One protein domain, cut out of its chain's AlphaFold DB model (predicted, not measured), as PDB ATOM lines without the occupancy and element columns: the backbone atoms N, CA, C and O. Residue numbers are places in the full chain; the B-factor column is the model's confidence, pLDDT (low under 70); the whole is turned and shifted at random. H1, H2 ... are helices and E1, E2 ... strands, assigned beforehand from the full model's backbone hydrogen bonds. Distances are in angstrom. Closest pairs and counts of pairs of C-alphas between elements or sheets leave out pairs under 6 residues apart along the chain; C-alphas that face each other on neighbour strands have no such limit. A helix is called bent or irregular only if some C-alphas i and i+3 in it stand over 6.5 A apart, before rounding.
ATOM      1  N   LYS A   9      -6.913 -44.146 -15.040       44.09
ATOM      2  CA  LYS A   9      -6.549 -43.379 -13.850       44.09
ATOM      3  C   LYS A   9      -7.703 -42.516 -13.323       44.09
ATOM      4  O   LYS A   9      -7.894 -42.482 -12.114       44.09
ATOM      5  N   GLU A  10      -8.511 -41.902 -14.195       47.56
ATOM      6  CA  GLU A  10      -9.652 -41.060 -13.780       47.56
ATOM      7  C   GLU A  10     -10.805 -41.882 -13.186       47.56
ATOM      8  O   GLU A  10     -11.459 -41.461 -12.231       47.56
ATOM      9  N   THR A  11     -11.034 -43.089 -13.703       46.84
ATOM     10  CA  THR A  11     -12.058 -44.014 -13.186       46.84
ATOM     11  C   THR A  11     -11.763 -44.480 -11.759       46.84
ATOM     12  O   THR A  11     -12.680 -44.614 -10.951       46.84
ATOM     13  N   ASN A  12     -10.487 -44.639 -11.394       51.62
ATOM     14  CA  ASN A  12     -10.100 -45.026 -10.033       51.62
ATOM     15  C   ASN A  12     -10.365 -43.928  -8.990       51.62
ATOM     16  O   ASN A  12     -10.682 -44.244  -7.840       51.62
ATOM     17  N   ASP A  13     -10.276 -42.653  -9.372       55.09
ATOM     18  CA  ASP A  13     -10.490 -41.537  -8.446       55.09
ATOM     19  C   ASP A  13     -11.977 -41.302  -8.153       55.09
ATOM     20  O   ASP A  13     -12.336 -41.032  -7.007       55.09
ATOM     21  N   ILE A  14     -12.863 -41.514  -9.133       54.50
ATOM     22  CA  ILE A  14     -14.322 -41.478  -8.920       54.50
ATOM     23  C   ILE A  14     -14.744 -42.600  -7.961       54.50
ATOM     24  O   ILE A  14     -15.472 -42.356  -6.998       54.50
ATOM     25  N   THR A  15     -14.235 -43.815  -8.166       53.06
ATOM     26  CA  THR A  15     -14.515 -44.976  -7.305       53.06
ATOM     27  C   THR A  15     -13.978 -44.783  -5.882       53.06
ATOM     28  O   THR A  15     -14.633 -45.166  -4.910       53.06
ATOM     29  N   ARG A  16     -12.831 -44.109  -5.720       54.22
ATOM     30  CA  ARG A  16     -12.305 -43.700  -4.406       54.22
ATOM     31  C   ARG A  16     -13.160 -42.631  -3.728       54.22
ATOM     32  O   ARG A  16     -13.421 -42.759  -2.536       54.22
ATOM     33  N   LEU A  17     -13.632 -41.629  -4.468       54.25
ATOM     34  CA  LEU A  17     -14.548 -40.596  -3.966       54.25
ATOM     35  C   LEU A  17     -15.864 -41.196  -3.456       54.25
ATOM     36  O   LEU A  17     -16.348 -40.804  -2.398       54.25
ATOM     37  N   ILE A  18     -16.407 -42.191  -4.158       53.97
ATOM     38  CA  ILE A  18     -17.627 -42.907  -3.754       53.97
ATOM     39  C   ILE A  18     -17.402 -43.691  -2.462       53.97
ATOM     40  O   ILE A  18     -18.202 -43.588  -1.534       53.97
ATOM     41  N   ASN A  19     -16.296 -44.435  -2.377       50.97
ATOM     42  CA  ASN A  19     -15.982 -45.265  -1.214       50.97
ATOM     43  C   ASN A  19     -15.564 -44.452   0.026       50.97
ATOM     44  O   ASN A  19     -15.689 -44.947   1.142       50.97
ATOM     45  N   ALA A  20     -15.097 -43.211  -0.143       53.28
ATOM     46  CA  ALA A  20     -14.664 -42.331   0.946       53.28
ATOM     47  C   ALA A  20     -15.802 -41.517   1.606       53.28
ATOM     48  O   ALA A  20     -15.522 -40.610   2.386       53.28
ATOM     49  N   GLY A  21     -17.073 -41.813   1.303       45.81
ATOM     50  CA  GLY A  21     -18.233 -41.062   1.811       45.81
ATOM     51  C   GLY A  21     -18.805 -40.029   0.831       45.81
ATOM     52  O   GLY A  21     -19.671 -39.241   1.193       45.81
ATOM     53  N   GLY A  22     -18.361 -40.032  -0.431       54.03
ATOM     54  CA  GLY A  22     -18.864 -39.147  -1.486       54.03
ATOM     55  C   GLY A  22     -20.198 -39.574  -2.105       54.03
ATOM     56  O   GLY A  22     -20.653 -38.921  -3.043       54.03
ATOM     57  N   THR A  23     -20.850 -40.631  -1.611       55.81
ATOM     58  CA  THR A  23     -22.192 -41.032  -2.065       55.81
ATOM     59  C   THR A  23     -23.225 -39.924  -1.881       55.81
ATOM     60  O   THR A  23     -24.084 -39.763  -2.745       55.81
ATOM     61  N   ASP A  24     -23.102 -39.110  -0.830       57.31
ATOM     62  CA  ASP A  24     -24.017 -37.993  -0.570       57.31
ATOM     63  C   ASP A  24     -23.813 -36.851  -1.570       57.31
ATOM     64  O   ASP A  24     -24.776 -36.315  -2.114       57.31
ATOM     65  N   ILE A  25     -22.554 -36.520  -1.878       63.81
ATOM     66  CA  ILE A  25     -22.200 -35.469  -2.845       63.81
ATOM     67  C   ILE A  25     -22.583 -35.908  -4.261       63.81
ATOM     68  O   ILE A  25     -23.167 -35.139  -5.020       63.81
ATOM     69  N   ILE A  26     -22.307 -37.162  -4.621       67.44
ATOM     70  CA  ILE A  26     -22.661 -37.717  -5.931       67.44
ATOM     71  C   ILE A  26     -24.180 -37.852  -6.064       67.44
ATOM     72  O   ILE A  26     -24.728 -37.516  -7.112       67.44
ATOM     73  N   GLY A  27     -24.875 -38.252  -4.996       64.44
ATOM     74  CA  GLY A  27     -26.335 -38.257  -4.932       64.44
ATOM     75  C   GLY A  27     -26.926 -36.859  -5.125       64.44
ATOM     76  O   GLY A  27     -27.861 -36.695  -5.908       64.44
ATOM     77  N   GLN A  28     -26.338 -35.838  -4.493       66.25
ATOM     78  CA  GLN A  28     -26.705 -34.435  -4.702       66.25
ATOM     79  C   GLN A  28     -26.469 -33.984  -6.146       66.25
ATOM     80  O   GLN A  28     -27.380 -33.430  -6.751       66.25
ATOM     81  N   ILE A  29     -25.301 -34.263  -6.733       71.00
ATOM     82  CA  ILE A  29     -25.003 -33.926  -8.137       71.00
ATOM     83  C   ILE A  29     -26.012 -34.597  -9.074       71.00
ATOM     84  O   ILE A  29     -26.522 -33.966  -9.999       71.00
ATOM     85  N   PHE A  30     -26.349 -35.859  -8.816       73.88
ATOM     86  CA  PHE A  30     -27.303 -36.602  -9.630       73.88
ATOM     87  C   PHE A  30     -28.717 -36.036  -9.529       73.88
ATOM     88  O   PHE A  30     -29.452 -36.116 -10.507       73.88
ATOM     89  N   LEU A  31     -29.109 -35.423  -8.411       68.69
ATOM     90  CA  LEU A  31     -30.418 -34.770  -8.277       68.69
ATOM     91  C   LEU A  31     -30.575 -33.519  -9.139       68.69
ATOM     92  O   LEU A  31     -31.701 -33.151  -9.465       68.69
ATOM     93  N   PHE A  32     -29.468 -32.886  -9.530       70.56
ATOM     94  CA  PHE A  32     -29.480 -31.761 -10.467       70.56
ATOM     95  C   PHE A  32     -29.493 -32.198 -11.935       70.56
ATOM     96  O   PHE A  32     -29.736 -31.369 -12.811       70.56
ATOM     97  N   LEU A  33     -29.238 -33.478 -12.216       75.75
ATOM     98  CA  LEU A  33     -29.297 -34.028 -13.564       75.75
ATOM     99  C   LEU A  33     -30.719 -34.494 -13.874       75.75
ATOM    100  O   LEU A  33     -31.352 -35.191 -13.084       75.75
ATOM    101  N   ASP A  34     -31.215 -34.147 -15.057       70.94
ATOM    102  CA  ASP A  34     -32.464 -34.703 -15.558       70.94
ATOM    103  C   ASP A  34     -32.290 -36.187 -15.928       70.94
ATOM    104  O   ASP A  34     -31.180 -36.687 -16.145       70.94
ATOM    105  N   HIS A  35     -33.405 -36.913 -16.038       69.06
ATOM    106  CA  HIS A  35     -33.373 -38.356 -16.285       69.06
ATOM    107  C   HIS A  35     -32.619 -38.717 -17.584       69.06
ATOM    108  O   HIS A  35     -31.998 -39.784 -17.665       69.06
ATOM    109  N   GLN A  36     -32.625 -37.835 -18.595       74.38
ATOM    110  CA  GLN A  36     -31.873 -38.053 -19.830       74.38
ATOM    111  C   GLN A  36     -30.367 -37.896 -19.614       74.38
ATOM    112  O   GLN A  36     -29.608 -38.762 -20.062       74.38
ATOM    113  N   SER A  37     -29.921 -36.851 -18.911       80.94
ATOM    114  CA  SER A  37     -28.500 -36.670 -18.591       80.94
ATOM    115  C   SER A  37     -27.981 -37.790 -17.699       80.94
ATOM    116  O   SER A  37     -26.902 -38.320 -17.960       80.94
ATOM    117  N   LEU A  38     -28.777 -38.236 -16.725       77.69
ATOM    118  CA  LEU A  38     -28.423 -39.366 -15.869       77.69
ATOM    119  C   LEU A  38     -28.288 -40.671 -16.671       77.69
ATOM    120  O   LEU A  38     -27.352 -41.440 -16.467       77.69
ATOM    121  N   SER A  39     -29.186 -40.912 -17.635       75.94
ATOM    122  CA  SER A  39     -29.109 -42.083 -18.518       75.94
ATOM    123  C   SER A  39     -27.891 -42.032 -19.446       75.94
ATOM    124  O   SER A  39     -27.245 -43.055 -19.679       75.94
ATOM    125  N   ARG A  40     -27.528 -40.846 -19.950       82.81
ATOM    126  CA  ARG A  40     -26.298 -40.649 -20.733       82.81
ATOM    127  C   ARG A  40     -25.055 -40.897 -19.879       82.81
ATOM    128  O   ARG A  40     -24.152 -41.591 -20.337       82.81
ATOM    129  N   LEU A  41     -25.046 -40.415 -18.638       80.00
ATOM    130  CA  LEU A  41     -23.963 -40.629 -17.676       80.00
ATOM    131  C   LEU A  41     -23.828 -42.107 -17.272       80.00
ATOM    132  O   LEU A  41     -22.727 -42.634 -17.163       80.00
ATOM    133  N   ALA A  42     -24.940 -42.827 -17.136       78.62
ATOM    134  CA  ALA A  42     -24.911 -44.270 -16.909       78.62
ATOM    135  C   ALA A  42     -24.307 -45.039 -18.101       78.62
ATOM    136  O   ALA A  42     -23.741 -46.113 -17.926       78.62
ATOM    137  N   ARG A  43     -24.392 -44.507 -19.328       81.69
ATOM    138  CA  ARG A  43     -23.834 -45.152 -20.530       81.69
ATOM    139  C   ARG A  43     -22.336 -44.894 -20.731       81.69
ATOM    140  O   ARG A  43     -21.720 -45.624 -21.503       81.69
ATOM    141  N   THR A  44     -21.732 -43.908 -20.062       81.94
ATOM    142  CA  THR A  44     -20.305 -43.569 -20.246       81.94
ATOM    143  C   THR A  44     -19.349 -44.468 -19.454       81.94
ATOM    144  O   THR A  44     -18.196 -44.650 -19.862       81.94
ATOM    145  N   SER A  45     -19.792 -45.082 -18.351       82.06
ATOM    146  CA  SER A  45     -18.995 -46.047 -17.579       82.06
ATOM    147  C   SER A  45     -19.860 -47.150 -16.967       82.06
ATOM    148  O   SER A  45     -20.965 -46.890 -16.498       82.06
ATOM    149  N   LYS A  46     -19.331 -48.383 -16.911       76.38
ATOM    150  CA  LYS A  46     -19.963 -49.494 -16.179       76.38
ATOM    151  C   LYS A  46     -20.131 -49.170 -14.692       76.38
ATOM    152  O   LYS A  46     -21.147 -49.544 -14.119       76.38
ATOM    153  N   GLU A  47     -19.182 -48.453 -14.097       75.25
ATOM    154  CA  GLU A  47     -19.224 -48.048 -12.686       75.25
ATOM    155  C   GLU A  47     -20.347 -47.031 -12.448       75.25
ATOM    156  O   GLU A  47     -21.188 -47.234 -11.579       75.25
ATOM    157  N   LEU A  48     -20.449 -45.997 -13.293       74.19
ATOM    158  CA  LEU A  48     -21.548 -45.020 -13.259       74.19
ATOM    159  C   LEU A  48     -22.907 -45.685 -13.470       74.19
ATOM    160  O   LEU A  48     -23.861 -45.361 -12.767       74.19
ATOM    161  N   ASN A  49     -22.989 -46.667 -14.369       80.31
ATOM    162  CA  ASN A  49     -24.196 -47.468 -14.534       80.31
ATOM    163  C   ASN A  49     -24.563 -48.217 -13.244       80.31
ATOM    164  O   ASN A  49     -25.725 -48.239 -12.847       80.31
ATOM    165  N   GLN A  50     -23.588 -48.835 -12.574       79.06
ATOM    166  CA  GLN A  50     -23.823 -49.528 -11.308       79.06
ATOM    167  C   GLN A  50     -24.284 -48.558 -10.219       79.06
ATOM    168  O   GLN A  50     -25.264 -48.850  -9.541       79.06
ATOM    169  N   ILE A  51     -23.658 -47.388 -10.096       76.31
ATOM    170  CA  ILE A  51     -24.028 -46.366  -9.108       76.31
ATOM    171  C   ILE A  51     -25.446 -45.852  -9.367       76.31
ATOM    172  O   ILE A  51     -26.274 -45.874  -8.463       76.31
ATOM    173  N   VAL A  52     -25.766 -45.467 -10.605       77.00
ATOM    174  CA  VAL A  52     -27.111 -45.006 -10.981       77.00
ATOM    175  C   VAL A  52     -28.159 -46.085 -10.703       77.00
ATOM    176  O   VAL A  52     -29.197 -45.793 -10.114       77.00
ATOM    177  N   ASN A  53     -27.885 -47.346 -11.051       78.25
ATOM    178  CA  ASN A  53     -28.802 -48.453 -10.764       78.25
ATOM    179  C   ASN A  53     -28.947 -48.737  -9.263       78.25
ATOM    180  O   ASN A  53     -30.021 -49.143  -8.820       78.25
ATOM    181  N   THR A  54     -27.885 -48.525  -8.486       75.75
ATOM    182  CA  THR A  54     -27.891 -48.687  -7.029       75.75
ATOM    183  C   THR A  54     -28.736 -47.590  -6.388       75.75
ATOM    184  O   THR A  54     -29.616 -47.890  -5.592       75.75
ATOM    185  N   LEU A  55     -28.564 -46.337  -6.807       71.12
ATOM    186  CA  LEU A  55     -29.351 -45.183  -6.356       71.12
ATOM    187  C   LEU A  55     -30.827 -45.255  -6.798       71.12
ATOM    188  O   LEU A  55     -31.726 -44.793  -6.096       71.12
ATOM    189  N   ALA A  56     -31.107 -45.864  -7.952       72.25
ATOM    190  CA  ALA A  56     -32.476 -46.071  -8.417       72.25
ATOM    191  C   ALA A  56     -33.245 -47.097  -7.564       72.25
ATOM    192  O   ALA A  56     -34.463 -46.981  -7.428       72.25
ATOM    193  N   LYS A  57     -32.549 -48.102  -7.011       75.00
ATOM    194  CA  LYS A  57     -33.161 -49.235  -6.295       75.00
ATOM    195  C   LYS A  57     -33.072 -49.123  -4.778       75.00
ATOM    196  O   LYS A  57     -33.983 -49.575  -4.089       75.00
ATOM    197  N   ASN A  58     -31.999 -48.540  -4.260       74.75
ATOM    198  CA  ASN A  58     -31.769 -48.433  -2.828       74.75
ATOM    199  C   ASN A  58     -32.422 -47.172  -2.266       74.75
ATOM    200  O   ASN A  58     -32.617 -46.177  -2.967       74.75
ATOM    201  N   GLN A  59     -32.739 -47.214  -0.974       73.88
ATOM    202  CA  GLN A  59     -33.068 -45.998  -0.247       73.88
ATOM    203  C   GLN A  59     -31.805 -45.160  -0.075       73.88
ATOM    204  O   GLN A  59     -30.774 -45.649   0.381       73.88
ATOM    205  N   ILE A  60     -31.915 -43.896  -0.450       74.88
ATOM    206  CA  ILE A  60     -30.897 -42.875  -0.276       74.88
ATOM    207  C   ILE A  60     -31.425 -41.924   0.789       74.88
ATOM    208  O   ILE A  60     -32.617 -41.600   0.799       74.88
ATOM    209  N   GLN A  61     -30.545 -41.479   1.674       75.31
ATOM    210  CA  GLN A  61     -30.807 -40.372   2.578       75.31
ATOM    211  C   GLN A  61     -29.945 -39.201   2.127       75.31
ATOM    212  O   GLN A  61     -28.747 -39.353   1.929       75.31
ATOM    213  N   ILE A  62     -30.556 -38.040   1.938       73.56
ATOM    214  CA  ILE A  62     -29.843 -36.812   1.595       73.56
ATOM    215  C   ILE A  62     -30.364 -35.668   2.446       73.56
ATOM    216  O   ILE A  62     -31.524 -35.667   2.855       73.56
ATOM    217  N   ARG A  63     -29.546 -34.636   2.635       71.69
ATOM    218  CA  ARG A  63     -29.996 -33.371   3.211       71.69
ATOM    219  C   ARG A  63     -30.025 -32.299   2.126       71.69
ATOM    220  O   ARG A  63     -28.986 -31.985   1.550       71.69
ATOM    221  N   ILE A  64     -31.203 -31.742   1.843       70.81
ATOM    222  CA  ILE A  64     -31.371 -30.588   0.950       70.81
ATOM    223  C   ILE A  64     -31.810 -29.422   1.814       70.81
ATOM    224  O   ILE A  64     -32.905 -29.443   2.372       70.81
ATOM    225  N   ALA A  65     -30.924 -28.427   1.907       70.50
ATOM    226  CA  ALA A  65     -31.166 -27.162   2.580       70.50
ATOM    227  C   ALA A  65     -31.811 -27.364   3.967       70.50
ATOM    228  O   ALA A  65     -32.957 -27.029   4.194       70.50
ATOM    229  N   GLY A  66     -31.088 -28.036   4.869       71.06
ATOM    230  CA  GLY A  66     -31.529 -28.279   6.249       71.06
ATOM    231  C   GLY A  66     -32.479 -29.466   6.449       71.06
ATOM    232  O   GLY A  66     -32.445 -30.072   7.519       71.06
ATOM    233  N   LYS A  67     -33.248 -29.877   5.432       74.38
ATOM    234  CA  LYS A  67     -34.194 -31.001   5.533       74.38
ATOM    235  C   LYS A  67     -33.617 -32.315   5.040       74.38
ATOM    236  O   LYS A  67     -32.990 -32.374   3.986       74.38
ATOM    237  N   GLU A  68     -33.879 -33.378   5.788       78.69
ATOM    238  CA  GLU A  68     -33.533 -34.738   5.389       78.69
ATOM    239  C   GLU A  68     -34.637 -35.363   4.537       78.69
ATOM    240  O   GLU A  68     -35.821 -35.323   4.871       78.69
ATOM    241  N   PHE A  69     -34.227 -35.957   3.423       78.38
ATOM    242  CA  PHE A  69     -35.077 -36.677   2.494       78.38
ATOM    243  C   PHE A  69     -34.580 -38.105   2.393       78.38
ATOM    244  O   PHE A  69     -33.435 -38.342   2.017       78.38
ATOM    245  N   THR A  70     -35.476 -39.044   2.672       81.12
ATOM    246  CA  THR A  70     -35.219 -40.473   2.507       81.12
ATOM    247  C   THR A  70     -36.151 -41.032   1.441       81.12
ATOM    248  O   THR A  70     -37.348 -40.712   1.420       81.12
ATOM    249  N   GLY A  71     -35.606 -41.842   0.538       81.19
ATOM    250  CA  GLY A  71     -36.364 -42.503  -0.521       81.19
ATOM    251  C   GLY A  71     -35.477 -42.983  -1.664       81.19
ATOM    252  O   GLY A  71     -34.258 -42.853  -1.617       81.19
ATOM    253  N   THR A  72     -36.084 -43.541  -2.705       80.31
ATOM    254  CA  THR A  72     -35.360 -43.829  -3.954       80.31
ATOM    255  C   THR A  72     -35.060 -42.534  -4.708       80.31
ATOM    256  O   THR A  72     -35.739 -41.522  -4.512       80.31
ATOM    257  N   TYR A  73     -34.092 -42.562  -5.630       76.00
ATOM    258  CA  TYR A  73     -33.749 -41.395  -6.452       76.00
ATOM    259  C   TYR A  73     -34.980 -40.732  -7.104       76.00
ATOM    260  O   TYR A  73     -35.148 -39.519  -7.024       76.00
ATOM    261  N   SER A  74     -35.904 -41.526  -7.661       78.44
ATOM    262  CA  SER A  74     -37.136 -41.010  -8.276       78.44
ATOM    263  C   SER A  74     -38.046 -40.282  -7.276       78.44
ATOM    264  O   SER A  74     -38.537 -39.193  -7.576       78.44
ATOM    265  N   GLN A  75     -38.231 -40.836  -6.073       83.00
ATOM    266  CA  GLN A  75     -39.048 -40.219  -5.020       83.00
ATOM    267  C   GLN A  75     -38.438 -38.905  -4.533       83.00
ATOM    268  O   GLN A  75     -39.151 -37.933  -4.280       83.00
ATOM    269  N   ILE A  76     -37.113 -38.865  -4.409       82.31
ATOM    270  CA  ILE A  76     -36.395 -37.666  -3.994       82.31
ATOM    271  C   ILE A  76     -36.470 -36.592  -5.087       82.31
ATOM    272  O   ILE A  76     -36.795 -35.450  -4.771       82.31
ATOM    273  N   CYS A  77     -36.259 -36.939  -6.363       81.06
ATOM    274  CA  CYS A  77     -36.438 -36.010  -7.484       81.06
ATOM    275  C   CYS A  77     -37.847 -35.408  -7.511       81.06
ATOM    276  O   CYS A  77     -37.995 -34.206  -7.713       81.06
ATOM    277  N   GLN A  78     -38.885 -36.216  -7.277       84.69
ATOM    278  CA  GLN A  78     -40.261 -35.718  -7.206       84.69
ATOM    279  C   GLN A  78     -40.440 -34.701  -6.075       84.69
ATOM    280  O   GLN A  78     -40.966 -33.616  -6.315       84.69
ATOM    281  N   LYS A  79     -39.956 -35.008  -4.865       83.31
ATOM    282  CA  LYS A  79     -40.013 -34.076  -3.725       83.31
ATOM    283  C   LYS A  79     -39.226 -32.793  -3.997       83.31
ATOM    284  O   LYS A  79     -39.695 -31.709  -3.673       83.31
ATOM    285  N   TYR A  80     -38.053 -32.905  -4.613       82.75
ATOM    286  CA  TYR A  80     -37.235 -31.753  -4.979       82.75
ATOM    287  C   TYR A  80     -37.927 -30.862  -6.017       82.75
ATOM    288  O   TYR A  80     -37.976 -29.648  -5.840       82.75
ATOM    289  N   ASN A  81     -38.525 -31.448  -7.056       83.31
ATOM    290  CA  ASN A  81     -39.272 -30.691  -8.061       83.31
ATOM    291  C   ASN A  81     -40.482 -29.980  -7.446       83.31
ATOM    292  O   ASN A  81     -40.690 -28.804  -7.720       83.31
TER     293      ASN A  81
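What this domain is: This is residues 9 to 81 of the 212 residues of an uncharacterized protein of Legionella israelensis (UniProt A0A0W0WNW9). A small hairpin of two strands, E1 and E2, packs with E1 beside H1b, one arm of a bent helix, which lies in the middle, while H4 packs on both strands. A helical hairpin, H2 and H3, makes another side, and the other arm, H1a, reaches to the far end of the longest axis. The printed part has 73 residues, mostly helix, in the order H1, H2, H3, E1, E2, H4, with an antiparallel sheet E1 - E2. It is compact, with a radius of gyration of the C-alphas of 12.1 A and spans of 36 by 26 by 18 A.

How they stand to each other: E1, residues 60 to 64, and E2, residues 67 to 71, form an antiparallel hairpin at 156 degrees, with N 62 and O 69 2.9 A apart and N 69 and O 62 2.8 A apart, both within hydrogen-bond range. H1, residues 9 to 31, was assigned as one helix by its hydrogen bonds but is bent, C-alphas 20 and 23 being 8.2 A apart; its arms are H1a, residues 9 to 20, and H1b, residues 23 to 31. The closest C-alphas of H1b and E1 are those of Asp 24 and Ile 62, 6.3 A. H4, residues 73 to 81, only just touches H1b, with 3 pairs of C-alphas within 8 A, the closest Leu 31 and Cys 77 at 6.2 A. H3, residues 46 to 57, touches H4 only at their ends, closest at the C-alphas of Ala 56 and Tyr 73, 5.2 A. H2, residues 35 to 44, forms a helical hairpin with H3, the closest C-alphas being those of Ala 42 and Asn 49, 4.0 A. H1a and H2 are apart. Every O i to N i+4 pair is within hydrogen-bond range in H1b, H2, H3 and H4, and 7 of 8 in H1a.

Where its parts are: H1a begins at C-alpha 9 (-6.549, -43.379, -13.850) and is 16.9 A long; H3 is 16.5 A. H4 ends at C-alpha 81 (-39.272, -30.691, -8.061).

The domain as a whole: The C-alphas of Lys 9 and Lys 79, the two farthest apart, are 36.2 A apart. The printed part has no cut, and its five links are tight. Low confidence, pLDDT under 70, covers residues 9 to 28, 31 and 35.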